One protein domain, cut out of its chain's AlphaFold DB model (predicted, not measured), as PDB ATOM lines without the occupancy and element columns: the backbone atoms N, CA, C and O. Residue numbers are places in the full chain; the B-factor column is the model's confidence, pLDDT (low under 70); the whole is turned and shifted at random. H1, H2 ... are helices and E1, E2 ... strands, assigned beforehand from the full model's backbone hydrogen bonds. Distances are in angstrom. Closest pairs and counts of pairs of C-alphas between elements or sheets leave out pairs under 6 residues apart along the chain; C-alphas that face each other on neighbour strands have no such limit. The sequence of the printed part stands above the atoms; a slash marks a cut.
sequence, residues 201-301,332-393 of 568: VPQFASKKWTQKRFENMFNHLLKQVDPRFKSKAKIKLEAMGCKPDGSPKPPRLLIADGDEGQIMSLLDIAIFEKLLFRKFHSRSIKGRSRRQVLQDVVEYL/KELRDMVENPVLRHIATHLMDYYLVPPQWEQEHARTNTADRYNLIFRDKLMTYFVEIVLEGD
ATOM      1  N   VAL A 201      25.440  18.446 -15.066       76.31
ATOM      2  CA  VAL A 201      25.762  17.915 -16.411       76.31
ATOM      3  C   VAL A 201      27.253  18.055 -16.792       76.31
ATOM      4  O   VAL A 201      27.812  17.088 -17.315       76.31
ATOM      5  N   PRO A 202      27.954  19.171 -16.485       80.75
ATOM      6  CA  PRO A 202      29.377  19.301 -16.807       80.75
ATOM      7  C   PRO A 202      30.282  18.226 -16.190       80.75
ATOM      8  O   PRO A 202      31.355  17.965 -16.727       80.75
ATOM      9  N   GLN A 203      29.861  17.556 -15.110       83.69
ATOM     10  CA  GLN A 203      30.651  16.485 -14.487       83.69
ATOM     11  C   GLN A 203      30.829  15.264 -15.403       83.69
ATOM     12  O   GLN A 203      31.751  14.471 -15.211       83.69
ATOM     13  N   PHE A 204      29.956  15.120 -16.403       83.31
ATOM     14  CA  PHE A 204      30.031  14.065 -17.409       83.31
ATOM     15  C   PHE A 204      30.878  14.455 -18.612       83.31
ATOM     16  O   PHE A 204      31.256  13.585 -19.397       83.31
ATOM     17  N   ALA A 205      31.212  15.739 -18.757       84.50
ATOM     18  CA  ALA A 205      32.043  16.189 -19.854       84.50
ATOM     19  C   ALA A 205      33.398  15.470 -19.818       84.50
ATOM     20  O   ALA A 205      34.004  15.231 -18.768       84.50
ATOM     21  N   SER A 206      33.905  15.131 -21.004       83.94
ATOM     22  CA  SER A 206      35.237  14.554 -21.132       83.94
ATOM     23  C   SER A 206      36.263  15.446 -20.429       83.94
ATOM     24  O   SER A 206      36.276  16.652 -20.647       83.94
ATOM     25  N   LYS A 207      37.220  14.857 -19.698       85.75
ATOM     26  CA  LYS A 207      38.351  15.592 -19.087       85.75
ATOM     27  C   LYS A 207      39.165  16.432 -20.090       85.75
ATOM     28  O   LYS A 207      39.978  17.256 -19.694       85.75
ATOM     29  N   LYS A 208      38.985  16.197 -21.396       87.62
ATOM     30  CA  LYS A 208      39.588  16.975 -22.490       87.62
ATOM     31  C   LYS A 208      38.871  18.304 -22.763       87.62
ATOM     32  O   LYS A 208      39.363  19.102 -23.560       87.62
ATOM     33  N   TRP A 209      37.691  18.518 -22.191       91.12
ATOM     34  CA  TRP A 209      36.902  19.727 -22.362       91.12
ATOM     35  C   TRP A 209      37.174  20.689 -21.216       91.12
ATOM     36  O   TRP A 209      37.220  20.306 -20.051       91.12
ATOM     37  N   THR A 210      37.340  21.962 -21.555       92.69
ATOM     38  CA  THR A 210      37.271  23.021 -20.552       92.69
ATOM     39  C   THR A 210      35.805  23.303 -20.243       92.69
ATOM     40  O   THR A 210      34.963  23.216 -21.141       92.69
ATOM     41  N   GLN A 211      35.509  23.710 -19.008       91.38
ATOM     42  CA  GLN A 211      34.163  24.123 -18.598       91.38
ATOM     43  C   GLN A 211      33.564  25.149 -19.576       91.38
ATOM     44  O   GLN A 211      32.463  24.978 -20.085       91.38
ATOM     45  N   LYS A 212      34.363  26.150 -19.966       94.06
ATOM     46  CA  LYS A 212      33.966  27.170 -20.943       94.06
ATOM     47  C   LYS A 212      33.628  26.597 -22.325       94.06
ATOM     48  O   LYS A 212      32.705  27.075 -22.974       94.06
ATOM     49  N   ARG A 213      34.377  25.597 -22.817       94.19
ATOM     50  CA  ARG A 213      34.072  24.933 -24.100       94.19
ATOM     51  C   ARG A 213      32.744  24.187 -24.015       94.19
ATOM     52  O   ARG A 213      31.953  24.288 -24.948       94.19
ATOM     53  N   PHE A 214      32.517  23.493 -22.900       94.38
ATOM     54  CA  PHE A 214      31.259  22.808 -22.622       94.38
ATOM     55  C   PHE A 214      30.085  23.786 -22.627       94.38
ATOM     56  O   PHE A 214      29.196  23.653 -23.459       94.38
ATOM     57  N   GLU A 215      30.130  24.821 -21.790       92.56
ATOM     58  CA  GLU A 215      29.065  25.822 -21.674       92.56
ATOM     59  C   GLU A 215      28.780  26.525 -23.000       92.56
ATOM     60  O   GLU A 215      27.623  26.698 -23.377       92.56
ATOM     61  N   ASN A 216      29.823  26.911 -23.738       95.19
ATOM     62  CA  ASN A 216      29.655  27.569 -25.029       95.19
ATOM     63  C   ASN A 216      28.918  26.676 -26.027       95.19
ATOM     64  O   ASN A 216      28.019  27.153 -26.717       95.19
ATOM     65  N   MET A 217      29.296  25.399 -26.117       95.44
ATOM     66  CA  MET A 217      28.668  24.475 -27.055       95.44
ATOM     67  C   MET A 217      27.265  24.063 -26.596       95.44
ATOM     68  O   MET A 217      26.346  24.036 -27.408       95.44
ATOM     69  N   PHE A 218      27.068  23.834 -25.299       94.00
ATOM     70  CA  PHE A 218      25.761  23.522 -24.725       94.00
ATOM     71  C   PHE A 218      24.762  24.661 -24.985       94.00
ATOM     72  O   PHE A 218      23.709  24.451 -25.585       94.00
ATOM     73  N   ASN A 219      25.145  25.901 -24.664       93.75
ATOM     74  CA  ASN A 219      24.334  27.087 -24.947       93.75
ATOM     75  C   ASN A 219      24.144  27.332 -26.450       93.75
ATOM     76  O   ASN A 219      23.138  27.907 -26.860       93.75
ATOM     77  N   HIS A 220      25.112  26.946 -27.283       95.81
ATOM     78  CA  HIS A 220      24.973  27.024 -28.732       95.81
ATOM     79  C   HIS A 220      23.902  26.058 -29.245       95.81
ATOM     80  O   HIS A 220      23.067  26.479 -30.040       95.81
ATOM     81  N   LEU A 221      23.891  24.809 -28.770       95.62
ATOM     82  CA  LEU A 221      22.889  23.810 -29.142       95.62
ATOM     83  C   LEU A 221      21.491  24.173 -28.637       95.62
ATOM     84  O   LEU A 221      20.531  24.022 -29.383       95.62
ATOM     85  N   LEU A 222      21.367  24.720 -27.421       93.56
ATOM     86  CA  LEU A 222      20.076  25.180 -26.886       93.56
ATOM     87  C   LEU A 222      19.447  26.317 -27.704       93.56
ATOM     88  O   LEU A 222      18.234  26.498 -27.681       93.56
ATOM     89  N   LYS A 223      20.257  27.095 -28.430       95.56
ATOM     90  CA  LYS A 223      19.775  28.161 -29.322       95.56
ATOM     91  C   LYS A 223      19.346  27.647 -30.697       95.56
ATOM     92  O   LYS A 223      18.795  28.421 -31.477       95.56
ATOM     93  N   GLN A 224      19.646  26.393 -31.033       95.75
ATOM     94  CA  GLN A 224      19.283  25.809 -32.320       95.75
ATOM     95  C   GLN A 224      17.893  25.186 -32.245       95.75
ATOM     96  O   GLN A 224      17.572  24.465 -31.306       95.75
ATOM     97  N   VAL A 225      17.088  25.441 -33.276       93.06
ATOM     98  CA  VAL A 225      15.756  24.837 -33.420       93.06
ATOM     99  C   VAL A 225      15.867  23.357 -33.801       93.06
ATOM    100  O   VAL A 225      15.113  22.536 -33.297       93.06
ATOM    101  N   ASP A 226      16.828  23.024 -34.665       94.56
ATOM    102  CA  ASP A 226      17.024  21.684 -35.226       94.56
ATOM    103  C   ASP A 226      18.528  21.346 -35.256       94.56
ATOM    104  O   ASP A 226      19.191  21.511 -36.288       94.56
ATOM    105  N   PRO A 227      19.122  21.001 -34.101       95.88
ATOM    106  CA  PRO A 227      20.539  20.681 -34.016       95.88
ATOM    107  C   PRO A 227      20.846  19.359 -34.720       95.88
ATOM    108  O   PRO A 227      20.094  18.394 -34.625       95.88
ATOM    109  N   ARG A 228      21.976  19.315 -35.434       94.81
ATOM    110  CA  ARG A 228      22.386  18.164 -36.253       94.81
ATOM    111  C   ARG A 228      23.748  17.622 -35.843       94.81
ATOM    112  O   ARG A 228      24.658  18.406 -35.548       94.81
ATOM    113  N   PHE A 229      23.915  16.298 -35.882       92.25
ATOM    114  CA  PHE A 229      25.222  15.667 -35.697       92.25
ATOM    115  C   PHE A 229      26.153  16.060 -36.845       92.25
ATOM    116  O   PHE A 229      25.765  16.127 -38.013       92.25
ATOM    117  N   LYS A 230      27.414  16.333 -36.508       91.69
ATOM    118  CA  LYS A 230      28.455  16.664 -37.485       91.69
ATOM    119  C   LYS A 230      29.645  15.746 -37.283       91.69
ATOM    120  O   LYS A 230      30.643  16.129 -36.664       91.69
ATOM    121  N   SER A 231      29.542  14.550 -37.847       91.38
ATOM    122  CA  SER A 231      30.618  13.571 -37.819       91.38
ATOM    123  C   SER A 231      31.840  14.098 -38.576       91.38
ATOM    124  O   SER A 231      31.792  14.488 -39.748       91.38
ATOM    125  N   LYS A 232      32.968  14.143 -37.875       91.19
ATOM    126  CA  LYS A 232      34.269  14.553 -38.400       91.19
ATOM    127  C   LYS A 232      35.131  13.321 -38.572       91.19
ATOM    128  O   LYS A 232      35.249  12.510 -37.656       91.19
ATOM    129  N   ALA A 233      35.788  13.235 -39.719       91.50
ATOM    130  CA  ALA A 233      36.785  12.217 -39.993       91.50
ATOM    131  C   ALA A 233      38.198  12.780 -39.835       91.50
ATOM    132  O   ALA A 233      38.474  13.924 -40.207       91.50
ATOM    133  N   LYS A 234      39.115  11.960 -39.321       89.50
ATOM    134  CA  LYS A 234      40.559  12.217 -39.322       89.50
ATOM    135  C   LYS A 234      41.317  10.938 -39.634       89.50
ATOM    136  O   LYS A 234      40.924   9.869 -39.189       89.50
ATOM    137  N   ILE A 235      42.442  11.049 -40.331       88.56
ATOM    138  CA  ILE A 235      43.364   9.925 -40.494       88.56
ATOM    139  C   ILE A 235      44.308   9.904 -39.295       88.56
ATOM    140  O   ILE A 235      44.996  10.888 -39.014       88.56
ATOM    141  N   LYS A 236      44.338   8.784 -38.571       86.94
ATOM    142  CA  LYS A 236      45.317   8.545 -37.516       86.94
ATOM    143  C   LYS A 236      46.568   7.944 -38.134       86.94
ATOM    144  O   LYS A 236      46.587   6.777 -38.520       86.94
ATOM    145  N   LEU A 237      47.614   8.758 -38.204       83.25
ATOM    146  CA  LEU A 237      48.945   8.309 -38.584       83.25
ATOM    147  C   LEU A 237      49.579   7.621 -37.372       83.25
ATOM    148  O   LEU A 237      50.038   8.275 -36.439       83.25
ATOM    149  N   GLU A 238      49.542   6.297 -37.367       84.31
ATOM    150  CA  GLU A 238      50.254   5.455 -36.409       84.31
ATOM    151  C   GLU A 238      51.143   4.470 -37.170       84.31
ATOM    152  O   GLU A 238      50.970   4.287 -38.377       84.31
ATOM    153  N   ALA A 239      52.121   3.867 -36.491       79.44
ATOM    154  CA  ALA A 239      52.978   2.854 -37.093       79.44
ATOM    155  C   ALA A 239      52.142   1.608 -37.421       79.44
ATOM    156  O   ALA A 239      51.978   0.702 -36.602       79.44
ATOM    157  N   MET A 240      51.567   1.600 -38.618       82.12
ATOM    158  CA  MET A 240      50.820   0.477 -39.146       82.12
ATOM    159  C   MET A 240      51.827  -0.559 -39.650       82.12
ATOM    160  O   MET A 240      52.743  -0.229 -40.398       82.12
ATOM    161  N   GLY A 241      51.693  -1.814 -39.207       84.88
ATOM    162  CA  GLY A 241      52.513  -2.910 -39.735       84.88
ATOM    163  C   GLY A 241      52.261  -3.147 -41.231       84.88
ATOM    164  O   GLY A 241      51.418  -2.493 -41.840       84.88
ATOM    165  N   CYS A 242      52.934  -4.125 -41.825       86.69
ATOM    166  CA  CYS A 242      52.666  -4.517 -43.210       86.69
ATOM    167  C   CYS A 242      51.545  -5.568 -43.286       86.69
ATOM    168  O   CYS A 242      51.254  -6.275 -42.312       86.69
ATOM    169  N   LYS A 243      50.866  -5.632 -44.428       81.69
ATOM    170  CA  LYS A 243      49.977  -6.730 -44.813       81.69
ATOM    171  C   LYS A 243      50.807  -7.988 -45.135       81.69
ATOM    172  O   LYS A 243      52.022  -7.882 -45.290       81.69
ATOM    173  N   PRO A 244      50.170  -9.169 -45.257       86.19
ATOM    174  CA  PRO A 244      50.836 -10.403 -45.691       86.19
ATOM    175  C   PRO A 244      51.642 -10.290 -46.992       86.19
ATOM    176  O   PRO A 244      52.618 -11.004 -47.152       86.19
ATOM    177  N   ASP A 245      51.236  -9.400 -47.900       88.00
ATOM    178  CA  ASP A 245      51.892  -9.138 -49.190       88.00
ATOM    179  C   ASP A 245      53.052  -8.125 -49.102       88.00
ATOM    180  O   ASP A 245      53.560  -7.673 -50.124       88.00
ATOM    181  N   GLY A 246      53.442  -7.718 -47.888       81.88
ATOM    182  CA  GLY A 246      54.499  -6.736 -47.652       81.88
ATOM    183  C   GLY A 246      54.070  -5.278 -47.843       81.88
ATOM    184  O   GLY A 246      54.823  -4.375 -47.480       81.88
ATOM    185  N   SER A 247      52.858  -5.003 -48.338       85.06
ATOM    186  CA  SER A 247      52.385  -3.624 -48.496       85.06
ATOM    187  C   SER A 247      52.057  -2.977 -47.138       85.06
ATOM    188  O   SER A 247      51.568  -3.657 -46.229       85.06
ATOM    189  N   PRO A 248      52.278  -1.660 -46.952       81.31
ATOM    190  CA  PRO A 248      51.901  -0.977 -45.718       81.31
ATOM    191  C   PRO A 248      50.401  -1.128 -45.428       81.31
ATOM    192  O   PRO A 248      49.560  -0.950 -46.317       81.31
ATOM    193  N   LYS A 249      50.029  -1.431 -44.177       83.12
ATOM    194  CA  LYS A 249      48.614  -1.370 -43.783       83.12
ATOM    195  C   LYS A 249      48.138   0.088 -43.855       83.12
ATOM    196  O   LYS A 249      48.869   0.988 -43.437       83.12
ATOM    197  N   PRO A 250      46.916   0.332 -44.357       85.31
ATOM    198  CA  PRO A 250      46.383   1.683 -44.444       85.31
ATOM    199  C   PRO A 250      46.242   2.296 -43.041       85.31
ATOM    200  O   PRO A 250      45.981   1.562 -42.083       85.31
ATOM    201  N   PRO A 251      46.403   3.621 -42.896       86.81
ATOM    202  CA  PRO A 251      46.202   4.294 -41.619       86.81
ATOM    203  C   PRO A 251      44.742   4.181 -41.164       86.81
ATOM    204  O   PRO A 251      43.828   4.067 -41.984       86.81
ATOM    205  N   ARG A 252      44.503   4.224 -39.847       85.50
ATOM    206  CA  ARG A 252      43.139   4.107 -39.312       85.50
ATOM    207  C   ARG A 252      42.347   5.392 -39.527       85.50
ATOM    208  O   ARG A 252      42.851   6.490 -39.283       85.50
ATOM    209  N   LEU A 253      41.083   5.242 -39.905       88.31
ATOM    210  CA  LEU A 253      40.113   6.329 -39.895       88.31
ATOM    211  C   LEU A 253      39.594   6.534 -38.467       88.31
ATOM    212  O   LEU A 253      39.177   5.586 -37.809       88.31
ATOM    213  N   LEU A 254      39.621   7.771 -37.986       89.88
ATOM    214  CA  LEU A 254      38.952   8.197 -36.764       89.88
ATOM    215  C   LEU A 254      37.689   8.944 -37.145       89.88
ATOM    216  O   LEU A 254      37.767   9.976 -37.813       89.88
ATOM    217  N   ILE A 255      36.559   8.449 -36.670       90.88
ATOM    218  CA  ILE A 255      35.277   9.138 -36.743       90.88
ATOM    219  C   ILE A 255      35.002   9.708 -35.354       90.88
ATOM    220  O   ILE A 255      35.238   9.050 -34.342       90.88
ATOM    221  N   ALA A 256      34.586  10.966 -35.297       91.19
ATOM    222  CA  ALA A 256      34.207  11.624 -34.058       91.19
ATOM    223  C   ALA A 256      32.946  12.449 -34.282       91.19
ATOM    224  O   ALA A 256      32.866  13.182 -35.265       91.19
ATOM    225  N   ASP A 257      32.028  12.432 -33.322       92.44
ATOM    226  CA  ASP A 257      30.722  13.108 -33.430       92.44
ATOM    227  C   ASP A 257      30.805  14.643 -33.351       92.44
ATOM    228  O   ASP A 257      29.805  15.358 -33.432       92.44
ATOM    229  N   GLY A 258      32.023  15.170 -33.197       91.94
ATOM    230  CA  GLY A 258      32.259  16.581 -32.949       91.94
ATOM    231  C   GLY A 258      31.855  16.984 -31.535       91.94
ATOM    232  O   GLY A 258      31.678  16.144 -30.658       91.94
ATOM    233  N   ASP A 259      31.758  18.291 -31.309       93.94
ATOM    234  CA  ASP A 259      31.371  18.813 -29.998       93.94
ATOM    235  C   ASP A 259      29.846  18.776 -29.858       93.94
ATOM    236  O   ASP A 259      29.323  18.474 -28.791       93.94
ATOM    237  N   GLU A 260      29.148  19.026 -30.967       94.81
ATOM    238  CA  GLU A 260      27.698  18.963 -31.063       94.81
ATOM    239  C   GLU A 260      27.161  17.572 -30.699       94.81
ATOM    240  O   GLU A 260      26.354  17.449 -29.780       94.81
ATOM    241  N   GLY A 261      27.652  16.521 -31.368       94.81
ATOM    242  CA  GLY A 261      27.205  15.153 -31.110       94.81
ATOM    243  C   GLY A 261      27.568  14.666 -29.709       94.81
ATOM    244  O   GLY A 261      26.725  14.084 -29.037       94.81
ATOM    245  N   GLN A 262      28.771  14.999 -29.220       94.56
ATOM    246  CA  GLN A 262      29.196  14.635 -27.863       94.56
ATOM    247  C   GLN A 262      28.312  15.224 -26.766       94.56
ATOM    248  O   GLN A 262      28.174  14.584 -25.731       94.56
ATOM    249  N   ILE A 263      27.752  16.426 -26.945       94.81
ATOM    250  CA  ILE A 263      26.814  16.996 -25.967       94.81
ATOM    251  C   ILE A 263      25.431  16.372 -26.102       94.81
ATOM    252  O   ILE A 263      24.830  16.048 -25.079       94.81
ATOM    253  N   MET A 264      24.937  16.191 -27.330       95.88
ATOM    254  CA  MET A 264      23.599  15.640 -27.558       95.88
ATOM    255  C   MET A 264      23.450  14.212 -27.022       95.88
ATOM    256  O   MET A 264      22.396  13.894 -26.488       95.88
ATOM    257  N   SER A 265      24.502  13.386 -27.083       95.69
ATOM    258  CA  SER A 265      24.497  12.020 -26.535       95.69
ATOM    259  C   SER A 265      25.058  11.901 -25.112       95.69
ATOM    260  O   SER A 265      25.132  10.799 -24.566       95.69
ATOM    261  N   LEU A 266      25.485  13.010 -24.488       94.69
ATOM    262  CA  LEU A 266      26.326  12.966 -23.287       94.69
ATOM    263  C   LEU A 266      25.679  12.216 -22.124       94.69
ATOM    264  O   LEU A 266      26.332  11.390 -21.490       94.69
ATOM    265  N   LEU A 267      24.424  12.548 -21.815       93.75
ATOM    266  CA  LEU A 267      23.719  11.993 -20.660       93.75
ATOM    267  C   LEU A 267      23.373  10.518 -20.881       93.75
ATOM    268  O   LEU A 267      23.638   9.710 -19.988       93.75
ATOM    269  N   ASP A 268      22.894  10.163 -22.075       94.94
ATOM    270  CA  ASP A 268      22.583   8.780 -22.458       94.94
ATOM    271  C   ASP A 268      23.819   7.886 -22.290       94.94
ATOM    272  O   ASP A 268      23.789   6.884 -21.571       94.94
ATOM    273  N   ILE A 269      24.942   8.293 -22.896       95.25
ATOM    274  CA  ILE A 269      26.198   7.538 -22.866       95.25
ATOM    275  C   ILE A 269      26.789   7.515 -21.456       95.25
ATOM    276  O   ILE A 269      27.292   6.482 -21.018       95.25
ATOM    277  N   ALA A 270      26.711   8.614 -20.702       94.19
ATOM    278  CA  ALA A 270      27.227   8.655 -19.338       94.19
ATOM    279  C   ALA A 270      26.484   7.692 -18.400       94.19
ATOM    280  O   ALA A 270      27.128   6.972 -17.630       94.19
ATOM    281  N   ILE A 271      25.148   7.659 -18.467       95.25
ATOM    282  CA  ILE A 271      24.335   6.715 -17.691       95.25
ATOM    283  C   ILE A 271      24.615   5.290 -18.160       95.25
ATOM    284  O   ILE A 271      24.906   4.428 -17.327       95.25
ATOM    285  N   PHE A 272      24.610   5.052 -19.475       95.94
ATOM    286  CA  PHE A 272      24.917   3.747 -20.052       95.94
ATOM    287  C   PHE A 272      26.250   3.199 -19.530       95.94
ATOM    288  O   PHE A 272      26.312   2.099 -18.982       95.94
ATOM    289  N   GLU A 273      27.321   3.985 -19.628       93.81
ATOM    290  CA  GLU A 273      28.655   3.570 -19.209       93.81
ATOM    291  C   GLU A 273      28.750   3.324 -17.703       93.81
ATOM    292  O   GLU A 273      29.335   2.324 -17.285       93.81
ATOM    293  N   LYS A 274      28.176   4.204 -16.874       93.69
ATOM    294  CA  LYS A 274      28.164   4.022 -15.415       93.69
ATOM    295  C   LYS A 274      27.480   2.717 -15.029       93.69
ATOM    296  O   LYS A 274      28.055   1.931 -14.278       93.69
ATOM    297  N   LEU A 275      26.288   2.467 -15.568       95.00
ATOM    298  CA  LEU A 275      25.520   1.256 -15.296       95.00
ATOM    299  C   LEU A 275      26.266   0.004 -15.780       95.00
ATOM    300  O   LEU A 275      26.466  -0.941 -15.005       95.00
ATOM    301  N   LEU A 276      26.768   0.037 -17.018       94.56
ATOM    302  CA  LEU A 276      27.518  -1.058 -17.629       94.56
ATOM    303  C   LEU A 276      28.764  -1.408 -16.808       94.56
ATOM    304  O   LEU A 276      28.957  -2.565 -16.433       94.56
ATOM    305  N   PHE A 277      29.602  -0.422 -16.483       93.19
ATOM    306  CA  PHE A 277      30.861  -0.671 -15.780       93.19
ATOM    307  C   PHE A 277      30.696  -0.873 -14.280       93.19
ATOM    308  O   PHE A 277      31.564  -1.496 -13.676       93.19
ATOM    309  N   ARG A 278      29.584  -0.445 -13.676       92.69
ATOM    310  CA  ARG A 278      29.224  -0.829 -12.306       92.69
ATOM    311  C   ARG A 278      28.939  -2.327 -12.217       92.69
ATOM    312  O   ARG A 278      29.411  -2.979 -11.290       92.69
ATOM    313  N   LYS A 279      28.220  -2.897 -13.193       92.62
ATOM    314  CA  LYS A 279      27.943  -4.344 -13.221       92.62
ATOM    315  C   LYS A 279      29.135  -5.168 -13.704       92.62
ATOM    316  O   LYS A 279      29.437  -6.210 -13.127       92.62
ATOM    317  N   PHE A 280      29.785  -4.726 -14.776       91.06
ATOM    318  CA  PHE A 280      30.808  -5.486 -15.495       91.06
ATOM    319  C   PHE A 280      32.223  -4.950 -15.256       91.06
ATOM    320  O   PHE A 280      33.085  -5.065 -16.124       91.06
ATOM    321  N   HIS A 281      32.480  -4.388 -14.070       90.00
ATOM    322  CA  HIS A 281      33.768  -3.782 -13.720       90.00
ATOM    323  C   HIS A 281      34.957  -4.724 -13.961       90.00
ATOM    324  O   HIS A 281      35.958  -4.327 -14.547       90.00
ATOM    325  N   SER A 282      34.832  -5.996 -13.567       85.56
ATOM    326  CA  SER A 282      35.886  -7.010 -13.732       85.56
ATOM    327  C   SER A 282      36.099  -7.459 -15.179       85.56
ATOM    328  O   SER A 282      37.140  -8.023 -15.494       85.56
ATOM    329  N   ARG A 283      35.135  -7.198 -16.070       86.38
ATOM    330  CA  ARG A 283      35.209  -7.519 -17.506       86.38
ATOM    331  C   ARG A 283      35.620  -6.317 -18.357       86.38
ATOM    332  O   ARG A 283      35.608  -6.402 -19.580       86.38
ATOM    333  N   SER A 284      35.959  -5.198 -17.721       89.44
ATOM    334  CA  SER A 284      36.378  -3.973 -18.386       89.44
ATOM    335  C   SER A 284      37.695  -3.469 -17.815       89.44
ATOM    336  O   SER A 284      38.021  -3.653 -16.644       89.44
ATOM    337  N   ILE A 285      38.451  -2.778 -18.660       89.00
ATOM    338  CA  ILE A 285      39.658  -2.050 -18.261       89.00
ATOM    339  C   ILE A 285      39.353  -0.577 -17.950       89.00
ATOM    340  O   ILE A 285      40.215   0.156 -17.465       89.00
ATOM    341  N   LYS A 286      38.133  -0.111 -18.259       87.19
ATOM    342  CA  LYS A 286      37.769   1.303 -18.160       87.19
ATOM    343  C   LYS A 286      37.745   1.756 -16.701       87.19
ATOM    344  O   LYS A 286      37.168   1.101 -15.843       87.19
ATOM    345  N   GLY A 287      38.382   2.897 -16.430       86.31
ATOM    346  CA  GLY A 287      38.484   3.467 -15.082       86.31
ATOM    347  C   GLY A 287      39.522   2.791 -14.181       86.31
ATOM    348  O   GLY A 287      39.689   3.207 -13.039       86.31
ATOM    349  N   ARG A 288      40.248   1.787 -14.683       90.38
ATOM    350  CA  ARG A 288      41.226   1.015 -13.915       90.38
ATOM    351  C   ARG A 288      42.649   1.384 -14.319       90.38
ATOM    352  O   ARG A 288      42.913   1.766 -15.460       90.38
ATOM    353  N   SER A 289      43.591   1.273 -13.384       93.12
ATOM    354  CA  SER A 289      44.999   1.512 -13.711       93.12
ATOM    355  C   SER A 289      45.544   0.379 -14.584       93.12
ATOM    356  O   SER A 289      45.211  -0.789 -14.385       93.12
ATOM    357  N   ARG A 290      46.444   0.705 -15.518       92.50
ATOM    358  CA  ARG A 290      47.091  -0.296 -16.381       92.50
ATOM    359  C   ARG A 290      47.746  -1.423 -15.573       92.50
ATOM    360  O   ARG A 290      47.637  -2.579 -15.957       92.50
ATOM    361  N   ARG A 291      48.409  -1.091 -14.458       93.56
ATOM    362  CA  ARG A 291      49.073  -2.070 -13.583       93.56
ATOM    363  C   ARG A 291      48.075  -3.060 -12.986       93.56
ATOM    364  O   ARG A 291      48.320  -4.257 -13.050       93.56
ATOM    365  N   GLN A 292      46.967  -2.558 -12.445       92.56
ATOM    366  CA  GLN A 292      45.930  -3.395 -11.847       92.56
ATOM    367  C   GLN A 292      45.280  -4.300 -12.899       92.56
ATOM    368  O   GLN A 292      45.170  -5.495 -12.689       92.56
ATOM    369  N   VAL A 293      44.938  -3.752 -14.070       92.06
ATOM    370  CA  VAL A 293      44.370  -4.534 -15.180       92.06
ATOM    371  C   VAL A 293      45.309  -5.657 -15.616       92.06
ATOM    372  O   VAL A 293      44.868  -6.785 -15.796       92.06
ATOM    373  N   LEU A 294      46.604  -5.373 -15.775       90.81
ATOM    374  CA  LEU A 294      47.579  -6.403 -16.140       90.81
ATOM    375  C   LEU A 294      47.701  -7.481 -15.061       90.81
ATOM    376  O   LEU A 294      47.842  -8.652 -15.397       90.81
ATOM    377  N   GLN A 295      47.639  -7.099 -13.786       91.31
ATOM    378  CA  GLN A 295      47.673  -8.045 -12.677       91.31
ATOM    379  C   GLN A 295      46.450  -8.970 -12.685       91.31
ATOM    380  O   GLN A 295      46.631 -10.182 -12.640       91.31
ATOM    381  N   ASP A 296      45.243  -8.418 -12.829       87.62
ATOM    382  CA  ASP A 296      44.004  -9.191 -12.963       87.62
ATOM    383  C   ASP A 296      44.049 -10.153 -14.148       87.62
ATOM    384  O   ASP A 296      43.662 -11.310 -14.023       87.62
ATOM    385  N   VAL A 297      44.526  -9.683 -15.305       85.81
ATOM    386  CA  VAL A 297      44.655 -10.523 -16.497       85.81
ATOM    387  C   VAL A 297      45.639 -11.657 -16.224       85.81
ATOM    388  O   VAL A 297      45.314 -12.809 -16.471       85.81
ATOM    389  N   VAL A 298      46.814 -11.380 -15.653       85.31
ATOM    390  CA  VAL A 298      47.789 -12.429 -15.302       85.31
ATOM    391  C   VAL A 298      47.213 -13.427 -14.297       85.31
ATOM    392  O   VAL A 298      47.488 -14.617 -14.408       85.31
ATOM    393  N   GLU A 299      46.431 -12.968 -13.323       84.31
ATOM    394  CA  GLU A 299      45.786 -13.828 -12.333       84.31
ATOM    395  C   GLU A 299      44.695 -14.703 -12.957       84.31
ATOM    396  O   GLU A 299      44.673 -15.908 -12.717       84.31
ATOM    397  N   TYR A 300      43.850 -14.123 -13.811       80.38
ATOM    398  CA  TYR A 300      42.783 -14.825 -14.519       80.38
ATOM    399  C   TYR A 300      43.323 -15.837 -15.538       80.38
ATOM    400  O   TYR A 300      42.770 -16.924 -15.691       80.38
ATOM    401  N   LEU A 301      44.420 -15.493 -16.221       76.94
ATOM    402  CA  LEU A 301      45.068 -16.348 -17.218       76.94
ATOM    403  C   LEU A 301      46.012 -17.384 -16.617       76.94
ATOM    404  O   LEU A 301      46.453 -18.289 -17.328       76.94
ATOM    405  N   LYS A 332      25.259  -2.208 -38.327       85.44
ATOM    406  CA  LYS A 332      24.039  -1.552 -37.853       85.44
ATOM    407  C   LYS A 332      23.107  -2.562 -37.187       85.44
ATOM    408  O   LYS A 332      22.604  -2.285 -36.108       85.44
ATOM    409  N   GLU A 333      22.958  -3.746 -37.769       86.75
ATOM    410  CA  GLU A 333      22.110  -4.825 -37.256       86.75
ATOM    411  C   GLU A 333      22.558  -5.251 -35.858       86.75
ATOM    412  O   GLU A 333      21.734  -5.408 -34.961       86.75
ATOM    413  N   LEU A 334      23.873  -5.386 -35.641       86.25
ATOM    414  CA  LEU A 334      24.400  -5.715 -34.321       86.25
ATOM    415  C   LEU A 334      24.061  -4.617 -33.308       86.25
ATOM    416  O   LEU A 334      23.565  -4.931 -32.229       86.25
ATOM    417  N   ARG A 335      24.273  -3.341 -33.661       88.94
ATOM    418  CA  ARG A 335      23.927  -2.198 -32.795       88.94
ATOM    419  C   ARG A 335      22.429  -2.130 -32.505       88.94
ATOM    420  O   ARG A 335      22.057  -1.911 -31.356       88.94
ATOM    421  N   ASP A 336      21.585  -2.384 -33.500       88.81
ATOM    422  CA  ASP A 336      20.127  -2.431 -33.361       88.81
ATOM    423  C   ASP A 336      19.656  -3.558 -32.438       88.81
ATOM    424  O   ASP A 336      18.651  -3.393 -31.748       88.81
ATOM    425  N   MET A 337      20.396  -4.670 -32.371       88.12
ATOM    426  CA  MET A 337      20.104  -5.774 -31.453       88.12
ATOM    427  C   MET A 337      20.603  -5.535 -30.023       88.12
ATOM    428  O   MET A 337      19.991  -6.049 -29.089       88.12
ATOM    429  N   VAL A 338      21.716  -4.811 -29.832       89.38
ATOM    430  CA  VAL A 338      22.386  -4.736 -28.517       89.38
ATOM    431  C   VAL A 338      22.406  -3.344 -27.890       89.38
ATOM    432  O   VAL A 338      22.055  -3.201 -26.724       89.38
ATOM    433  N   GLU A 339      22.820  -2.317 -28.628       91.19
ATOM    434  CA  GLU A 339      23.146  -0.997 -28.076       91.19
ATOM    435  C   GLU A 339      21.964  -0.032 -28.194       91.19
ATOM    436  O   GLU A 339      21.522   0.543 -27.199       91.19
ATOM    437  N   ASN A 340      21.390   0.089 -29.392       93.12
ATOM    438  CA  ASN A 340      20.342   1.062 -29.692       93.12
ATOM    439  C   ASN A 340      19.064   0.881 -28.849       93.12
ATOM    440  O   ASN A 340      18.476   1.897 -28.479       93.12
ATOM    441  N   PRO A 341      18.597  -0.343 -28.513       94.25
ATOM    442  CA  PRO A 341      17.454  -0.510 -27.613       94.25
ATOM    443  C   PRO A 341      17.742  -0.002 -26.197       94.25
ATOM    444  O   PRO A 341      16.874   0.594 -25.566       94.25
ATOM    445  N   VAL A 342      18.971  -0.199 -25.708       95.31
ATOM    446  CA  VAL A 342      19.381   0.252 -24.373       95.31
ATOM    447  C   VAL A 342      19.488   1.773 -24.330       95.31
ATOM    448  O   VAL A 342      18.964   2.388 -23.405       95.31
ATOM    449  N   LEU A 343      20.121   2.385 -25.336       95.69
ATOM    450  CA  LEU A 343      20.229   3.844 -25.418       95.69
ATOM    451  C   LEU A 343      18.851   4.504 -25.520       95.69
ATOM    452  O   LEU A 343      18.585   5.437 -24.770       95.69
ATOM    453  N   ARG A 344      17.943   3.964 -26.349       94.50
ATOM    454  CA  ARG A 344      16.550   4.437 -26.429       94.50
ATOM    455  C   ARG A 344      15.825   4.320 -25.089       94.50
ATOM    456  O   ARG A 344      15.157   5.260 -24.680       94.50
ATOM    457  N   HIS A 345      15.985   3.204 -24.376       95.19
ATOM    458  CA  HIS A 345      15.371   3.025 -23.058       95.19
ATOM    459  C   HIS A 345      15.859   4.067 -22.034       95.19
ATOM    460  O   HIS A 345      15.053   4.649 -21.310       95.19
ATOM    461  N   ILE A 346      17.166   4.349 -22.006       96.06
ATOM    462  CA  ILE A 346      17.747   5.397 -21.153       96.06
ATOM    463  C   ILE A 346      17.216   6.778 -21.553       96.06
ATOM    464  O   ILE A 346      16.800   7.551 -20.686       96.06
ATOM    465  N   ALA A 347      17.196   7.075 -22.851       95.56
ATOM    466  CA  ALA A 347      16.772   8.365 -23.368       95.56
ATOM    467  C   ALA A 347      15.288   8.654 -23.086       95.56
ATOM    468  O   ALA A 347      14.956   9.768 -22.682       95.56
ATOM    469  N   THR A 348      14.405   7.653 -23.195       94.31
ATOM    470  CA  THR A 348      12.990   7.770 -22.803       94.31
ATOM    471  C   THR A 348      12.851   8.273 -21.368       94.31
ATOM    472  O   THR A 348      12.128   9.234 -21.116       94.31
ATOM    473  N   HIS A 349      13.609   7.701 -20.432       94.06
ATOM    474  CA  HIS A 349      13.578   8.152 -19.043       94.06
ATOM    475  C   HIS A 349      14.189   9.542 -18.856       94.06
ATOM    476  O   HIS A 349      13.646  10.353 -18.112       94.06
ATOM    477  N   LEU A 350      15.275   9.873 -19.554       93.06
ATOM    478  CA  LEU A 350      15.834  11.229 -19.511       93.06
ATOM    479  C   LEU A 350      14.847  12.289 -20.021       93.06
ATOM    480  O   LEU A 350      14.790  13.384 -19.455       93.06
ATOM    481  N   MET A 351      14.045  11.963 -21.039       93.12
ATOM    482  CA  MET A 351      12.985  12.835 -21.552       93.12
ATOM    483  C   MET A 351      11.833  13.007 -20.555       93.12
ATOM    484  O   MET A 351      11.361  14.131 -20.396       93.12
ATOM    485  N   ASP A 352      11.439  11.962 -19.814       91.50
ATOM    486  CA  ASP A 352      10.431  12.066 -18.736       91.50
ATOM    487  C   ASP A 352      10.847  13.079 -17.649       91.50
ATOM    488  O   ASP A 352      10.016  13.738 -17.017       91.50
ATOM    489  N   TYR A 353      12.159  13.217 -17.438       88.62
ATOM    490  CA  TYR A 353      12.769  14.171 -16.513       88.62
ATOM    491  C   TYR A 353      13.108  15.527 -17.143       88.62
ATOM    492  O   TYR A 353      13.632  16.404 -16.450       88.62
ATOM    493  N   TYR A 354      12.802  15.708 -18.429       89.50
ATOM    494  CA  TYR A 354      13.140  16.877 -19.241       89.50
ATOM    495  C   TYR A 354      14.644  17.166 -19.333       89.50
ATOM    496  O   TYR A 354      15.009  18.266 -19.725       89.50
ATOM    497  N   LEU A 355      15.515  16.196 -19.010       87.81
ATOM    498  CA  LEU A 355      16.977  16.360 -18.941       87.81
ATOM    499  C   LEU A 355      17.655  16.531 -20.297       87.81
ATOM    500  O   LEU A 355      18.709  17.161 -20.398       87.81
ATOM    501  N   VAL A 356      17.049  15.960 -21.333       90.31
ATOM    502  CA  VAL A 356      17.523  16.026 -22.711       90.31
ATOM    503  C   VAL A 356      16.398  16.610 -23.564       90.31
ATOM    504  O   VAL A 356      15.277  16.098 -23.515       90.31
ATOM    505  N   PRO A 357      16.655  17.671 -24.351       94.25
ATOM    506  CA  PRO A 357      15.675  18.164 -25.308       94.25
ATOM    507  C   PRO A 357      15.289  17.062 -26.311       94.25
ATOM    508  O   PRO A 357      16.192  16.438 -26.874       94.25
ATOM    509  N   PRO A 358      13.993  16.844 -26.611       94.56
ATOM    510  CA  PRO A 358      13.559  15.770 -27.509       94.56
ATOM    511  C   PRO A 358      14.236  15.795 -28.885       94.56
ATOM    512  O   PRO A 358      14.546  14.750 -29.444       94.56
ATOM    513  N   GLN A 359      14.534  16.984 -29.417       95.88
ATOM    514  CA  GLN A 359      15.241  17.123 -30.691       95.88
ATOM    515  C   GLN A 359      16.695  16.615 -30.653       95.88
ATOM    516  O   GLN A 359      17.224  16.221 -31.687       95.88
ATOM    517  N   TRP A 360      17.353  16.612 -29.487       95.69
ATOM    518  CA  TRP A 360      18.709  16.064 -29.342       95.69
ATOM    519  C   TRP A 360      18.684  14.543 -29.360       95.69
ATOM    520  O   TRP A 360      19.508  13.942 -30.046       95.69
ATOM    521  N   GLU A 361      17.718  13.943 -28.659       95.12
ATOM    522  CA  GLU A 361      17.496  12.500 -28.729       95.12
ATOM    523  C   GLU A 361      17.194  12.104 -30.168       95.12
ATOM    524  O   GLU A 361      17.908  11.270 -30.714       95.12
ATOM    525  N   GLN A 362      16.203  12.739 -30.809       95.38
ATOM    526  CA  GLN A 362      15.764  12.337 -32.148       95.38
ATOM    527  C   GLN A 362      16.928  12.335 -33.135       95.38
ATOM    528  O   GLN A 362      17.056  11.443 -33.975       95.38
ATOM    529  N   GLU A 363      17.806  13.331 -33.027       96.12
ATOM    530  CA  GLU A 363      19.014  13.408 -33.831       96.12
ATOM    531  C   GLU A 363      20.053  12.334 -33.453       96.12
ATOM    532  O   GLU A 363      20.677  11.749 -34.346       96.12
ATOM    533  N   HIS A 364      20.236  12.043 -32.162       94.88
ATOM    534  CA  HIS A 364      21.098  10.964 -31.672       94.88
ATOM    535  C   HIS A 364      20.608   9.593 -32.170       94.88
ATOM    536  O   HIS A 364      21.378   8.860 -32.796       94.88
ATOM    537  N   ALA A 365      19.319   9.280 -32.014       94.00
ATOM    538  CA  ALA A 365      18.686   8.064 -32.518       94.00
ATOM    539  C   ALA A 365      18.803   7.943 -34.040       94.00
ATOM    540  O   ALA A 365      19.189   6.888 -34.554       94.00
ATOM    541  N   ARG A 366      18.540   9.035 -34.772       94.50
ATOM    542  CA  ARG A 366      18.711   9.088 -36.230       94.50
ATOM    543  C   ARG A 366      20.150   8.793 -36.642       94.50
ATOM    544  O   ARG A 366      20.370   8.099 -37.627       94.50
ATOM    545  N   THR A 367      21.131   9.286 -35.889       92.75
ATOM    546  CA  THR A 367      22.554   9.054 -36.172       92.75
ATOM    547  C   THR A 367      22.985   7.620 -35.847       92.75
ATOM    548  O   THR A 367      23.756   7.019 -36.598       92.75
ATOM    549  N   ASN A 368      22.471   7.031 -34.766       90.31
ATOM    550  CA  ASN A 368      22.787   5.653 -34.368       90.31
ATOM    551  C   ASN A 368      22.164   4.600 -35.292       90.31
ATOM    552  O   ASN A 368      22.710   3.507 -35.441       90.31
ATOM    553  N   THR A 369      21.046   4.946 -35.930       89.75
ATOM    554  CA  THR A 369      20.332   4.101 -36.898       89.75
ATOM    555  C   THR A 369      20.652   4.454 -38.351       89.75
ATOM    556  O   THR A 369      20.064   3.877 -39.259       89.75
ATOM    557  N   ALA A 370      21.584   5.378 -38.599       89.69
ATOM    558  CA  ALA A 370      21.950   5.758 -39.953       89.69
ATOM    559  C   ALA A 370      22.710   4.626 -40.662       89.69
ATOM    560  O   ALA A 370      23.746   4.156 -40.184       89.69
ATOM    561  N   ASP A 371      22.240   4.256 -41.853       86.19
ATOM    562  CA  ASP A 371      22.951   3.338 -42.755       86.19
ATOM    563  C   ASP A 371      24.186   4.003 -43.381       86.19
ATOM    564  O   ASP A 371      25.100   3.337 -43.875       86.19
ATOM    565  N   ARG A 372      24.204   5.343 -43.392       84.94
ATOM    566  CA  ARG A 372      25.250   6.149 -44.020       84.94
ATOM    567  C   ARG A 372      25.682   7.315 -43.154       84.94
ATOM    568  O   ARG A 372      24.852   8.033 -42.598       84.94
ATOM    569  N   TYR A 373      26.990   7.558 -43.123       84.75
ATOM    570  CA  TYR A 373      27.573   8.700 -42.424       84.75
ATOM    571  C   TYR A 373      28.192   9.681 -43.412       84.75
ATOM    572  O   TYR A 373      29.074   9.328 -44.196       84.75
ATOM    573  N   ASN A 374      27.759  10.938 -43.318       85.69
ATOM    574  CA  ASN A 374      28.373  12.055 -44.024       85.69
ATOM    575  C   ASN A 374      29.548  12.575 -43.200       85.69
ATOM    576  O   ASN A 374      29.367  13.305 -42.222       85.69
ATOM    577  N   LEU A 375      30.759  12.184 -43.581       87.44
ATOM    578  CA  LEU A 375      31.963  12.546 -42.855       87.44
ATOM    579  C   LEU A 375      32.602  13.791 -43.455       87.44
ATOM    580  O   LEU A 375      32.970  13.835 -44.632       87.44
ATOM    581  N   ILE A 376      32.798  14.795 -42.605       85.31
ATOM    582  CA  ILE A 376      33.568  15.980 -42.968       85.31
ATOM    583  C   ILE A 376      35.039  15.683 -42.689       85.31
ATOM    584  O   ILE A 376      35.459  15.594 -41.529       85.31
ATOM    585  N   PHE A 377      35.834  15.568 -43.749       83.50
ATOM    586  CA  PHE A 377      37.276  15.399 -43.658       83.50
ATOM    587  C   PHE A 377      37.965  16.726 -43.987       83.50
ATOM    588  O   PHE A 377      37.887  17.226 -45.108       83.50
ATOM    589  N   ARG A 378      38.623  17.332 -42.995       76.25
ATOM    590  CA  ARG A 378      39.400  18.566 -43.183       76.25
ATOM    591  C   ARG A 378      40.881  18.248 -43.068       76.25
ATOM    592  O   ARG A 378      41.365  18.012 -41.960       76.25
ATOM    593  N   ASP A 379      41.577  18.282 -44.195       70.94
ATOM    594  CA  ASP A 379      43.033  18.337 -44.231       70.94
ATOM    595  C   ASP A 379      43.485  19.801 -44.370       70.94
ATOM    596  O   ASP A 379      42.721  20.665 -44.802       70.94
ATOM    597  N   LYS A 380      44.731  20.110 -43.999       62.75
ATOM    598  CA  LYS A 380      45.303  21.465 -44.080       62.75
ATOM    599  C   LYS A 380      45.321  22.028 -45.506       62.75
ATOM    600  O   LYS A 380      45.473  23.233 -45.665       62.75
ATOM    601  N   LEU A 381      45.197  21.163 -46.513       47.41
ATOM    602  CA  LEU A 381      45.275  21.522 -47.926       47.41
ATOM    603  C   LEU A 381      43.914  21.484 -48.635       47.41
ATOM    604  O   LEU A 381      43.701  22.299 -49.523       47.41
ATOM    605  N   MET A 382      42.989  20.590 -48.249       44.06
ATOM    606  CA  MET A 382      41.665  20.443 -48.879       44.06
ATOM    607  C   MET A 382      40.609  19.896 -47.901       44.06
ATOM    608  O   MET A 382      40.922  19.155 -46.967       44.06
ATOM    609  N   THR A 383      39.338  20.253 -48.125       49.22
ATOM    610  CA  THR A 383      38.182  19.650 -47.434       49.22
ATOM    611  C   THR A 383      37.514  18.645 -48.364       49.22
ATOM    612  O   THR A 383      37.148  19.001 -49.480       49.22
ATOM    613  N   TYR A 384      37.337  17.416 -47.893       56.09
ATOM    614  CA  TYR A 384      36.663  16.340 -48.613       56.09
ATOM    615  C   TYR A 384      35.372  15.962 -47.878       56.09
ATOM    616  O   TYR A 384      35.311  16.001 -46.644       56.09
ATOM    617  N   PHE A 385      34.355  15.568 -48.641       56.66
ATOM    618  CA  PHE A 385      33.140  14.945 -48.125       56.66
ATOM    619  C   PHE A 385      33.210  13.461 -48.463       56.66
ATOM    620  O   PHE A 385      33.340  13.105 -49.633       56.66
ATOM    621  N   VAL A 386      33.203  12.613 -47.436       66.00
ATOM    622  CA  VAL A 386      33.267  11.156 -47.594       66.00
ATOM    623  C   VAL A 386      31.945  10.577 -47.115       66.00
ATOM    624  O   VAL A 386      31.567  10.785 -45.962       66.00
ATOM    625  N   GLU A 387      31.249   9.866 -47.995       59.91
ATOM    626  CA  GLU A 387      30.071   9.070 -47.651       59.91
ATOM    627  C   GLU A 387      30.536   7.640 -47.351       59.91
ATOM    628  O   GLU A 387      31.184   7.008 -48.186       59.91
ATOM    629  N   ILE A 388      30.253   7.142 -46.146       67.69
ATOM    630  CA  ILE A 388      30.452   5.725 -45.806       67.69
ATOM    631  C   ILE A 388      29.096   5.037 -45.841       67.69
ATOM    632  O   ILE A 388      28.172   5.513 -45.185       67.69
ATOM    633  N   VAL A 389      29.007   3.916 -46.556       66.38
ATOM    634  CA  VAL A 389      27.826   3.045 -46.588       66.38
ATOM    635  C   VAL A 389      28.098   1.813 -45.729       66.38
ATOM    636  O   VAL A 389      29.097   1.124 -45.935       66.38
ATOM    637  N   LEU A 390      27.232   1.552 -44.751       54.75
ATOM    638  CA  LEU A 390      27.238   0.326 -43.960       54.75
ATOM    639  C   LEU A 390      26.328  -0.702 -44.646       54.75
ATOM    640  O   LEU A 390      25.183  -0.874 -44.244       54.75
ATOM    641  N   GLU A 391      26.790  -1.336 -45.724       47.62
ATOM    642  CA  GLU A 391      26.018  -2.420 -46.348       47.62
ATOM    643  C   GLU A 391      26.172  -3.706 -45.524       47.62
ATOM    644  O   GLU A 391      27.286  -4.197 -45.320       47.62
ATOM    645  N   GLY A 392      25.051  -4.243 -45.038       44.78
ATOM    646  CA  GLY A 392      24.971  -5.623 -44.579       44.78
ATOM    647  C   GLY A 392      24.981  -6.540 -45.798       44.78
ATOM    648  O   GLY A 392      24.065  -6.498 -46.611       44.78
ATOM    649  N   ASP A 393      26.025  -7.345 -45.964       40.91
ATOM    650  CA  ASP A 393      26.015  -8.432 -46.946       40.91
ATOM    651  C   ASP A 393      24.963  -9.460 -46.475       40.91
ATOM    652  O   ASP A 393      25.112 -10.041 -45.396       40.91
TER     653      ASP A 393
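Overview. This is residues 201 to 301 and 332 to 393 of the 568 residues of the protein "Hypothetical protein" of Symbiodinium microadriaticum (UniProt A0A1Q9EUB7). A curled, strongly twisted four-stranded sheet stands at one side of a loose group of mostly crossed helices, with the short helix H3 joining the two near the middle. H5 lies far out, touching no helix, and a long loop, residues 237 to 251, reaches away from the strand hairpin E1 and E2. The printed part has 163 residues, with eight named helices and four named strands in the order H1 H2 E1 E2 H3 H4 H5 H6 H7 H8 E3 E4. The sheet, order E2 E1 E3 E4, is mixed, and the class is mixed, helices and strands. The whole is loose, with a radius of gyration of the C-alphas of 18.8 A and spans of 53 by 48 by 39 A.

Arrangement. E2, residues 252 to 256, is an edge strand, antiparallel to E1, residues 232 to 236, in a hairpin; N 254 and O 234 are 2.7 A apart, within hydrogen-bond range. E1 is parallel to E3, residues 372 to 378, at 66 degrees, with N 233 and O 376 at 3.0 A. E3 forms an antiparallel hairpin with E4, residues 383 to 389, with N 375 and O 386 at 2.9 A. H3, residues 258 to 264, is only just not on the sheet, with 4 pairs of C-alphas within 10 A. H3 touches residues 217 to 221 alone of H2, residues 211 to 222, closest at C-alphas 263 and 218, 6.7 A. H3 touches H8, residues 358 to 368, at a steep tilt of 55 degrees, closest at C-alphas 264 and 360, 5.2 A. H8 and H7, residues 340 to 352, form a helical hairpin at a shallow tilt of 5 degrees, closest at C-alphas 358 and 351, 6.7 A. H7 touches residues 268 to 272 alone of H4, residues 266 to 279, closest at C-alphas 347 and 268, 5.9 A. H4 touches H1, residues 201 to 204, closest at C-alphas 270 and 204, 6.4 A. H6, residues 332 to 338, and H7 are near each other, with 6 pairs of C-alphas within 10 A. H5, residues 290 to 301, is apart from H4 and H6. Each O i to N i+4 pair is within hydrogen-bond range in H2 to H8; H1 is too short for one.

Along the chain. H1 begins at C-alpha 201, (25.762, 17.915, -16.411), and E4 ends at C-alpha 389, (27.826, 3.045, -46.588). From first to last C-alpha, H4 measures 20.1 A, E4 19.6 A, E3 18.8 A and H7 18.4 A.

Size, cuts and confidence. The C-alphas farthest apart, Gly 246 and Tyr 353, are 56.1 A apart. Residues 302 to 331 are not printed; C-alphas 301 and 332 are 33.0 A apart across this cut. The link E1 to E2 is long. Mean pLDDT of the printed part is 87.1; residues 380 to 393 are under 70.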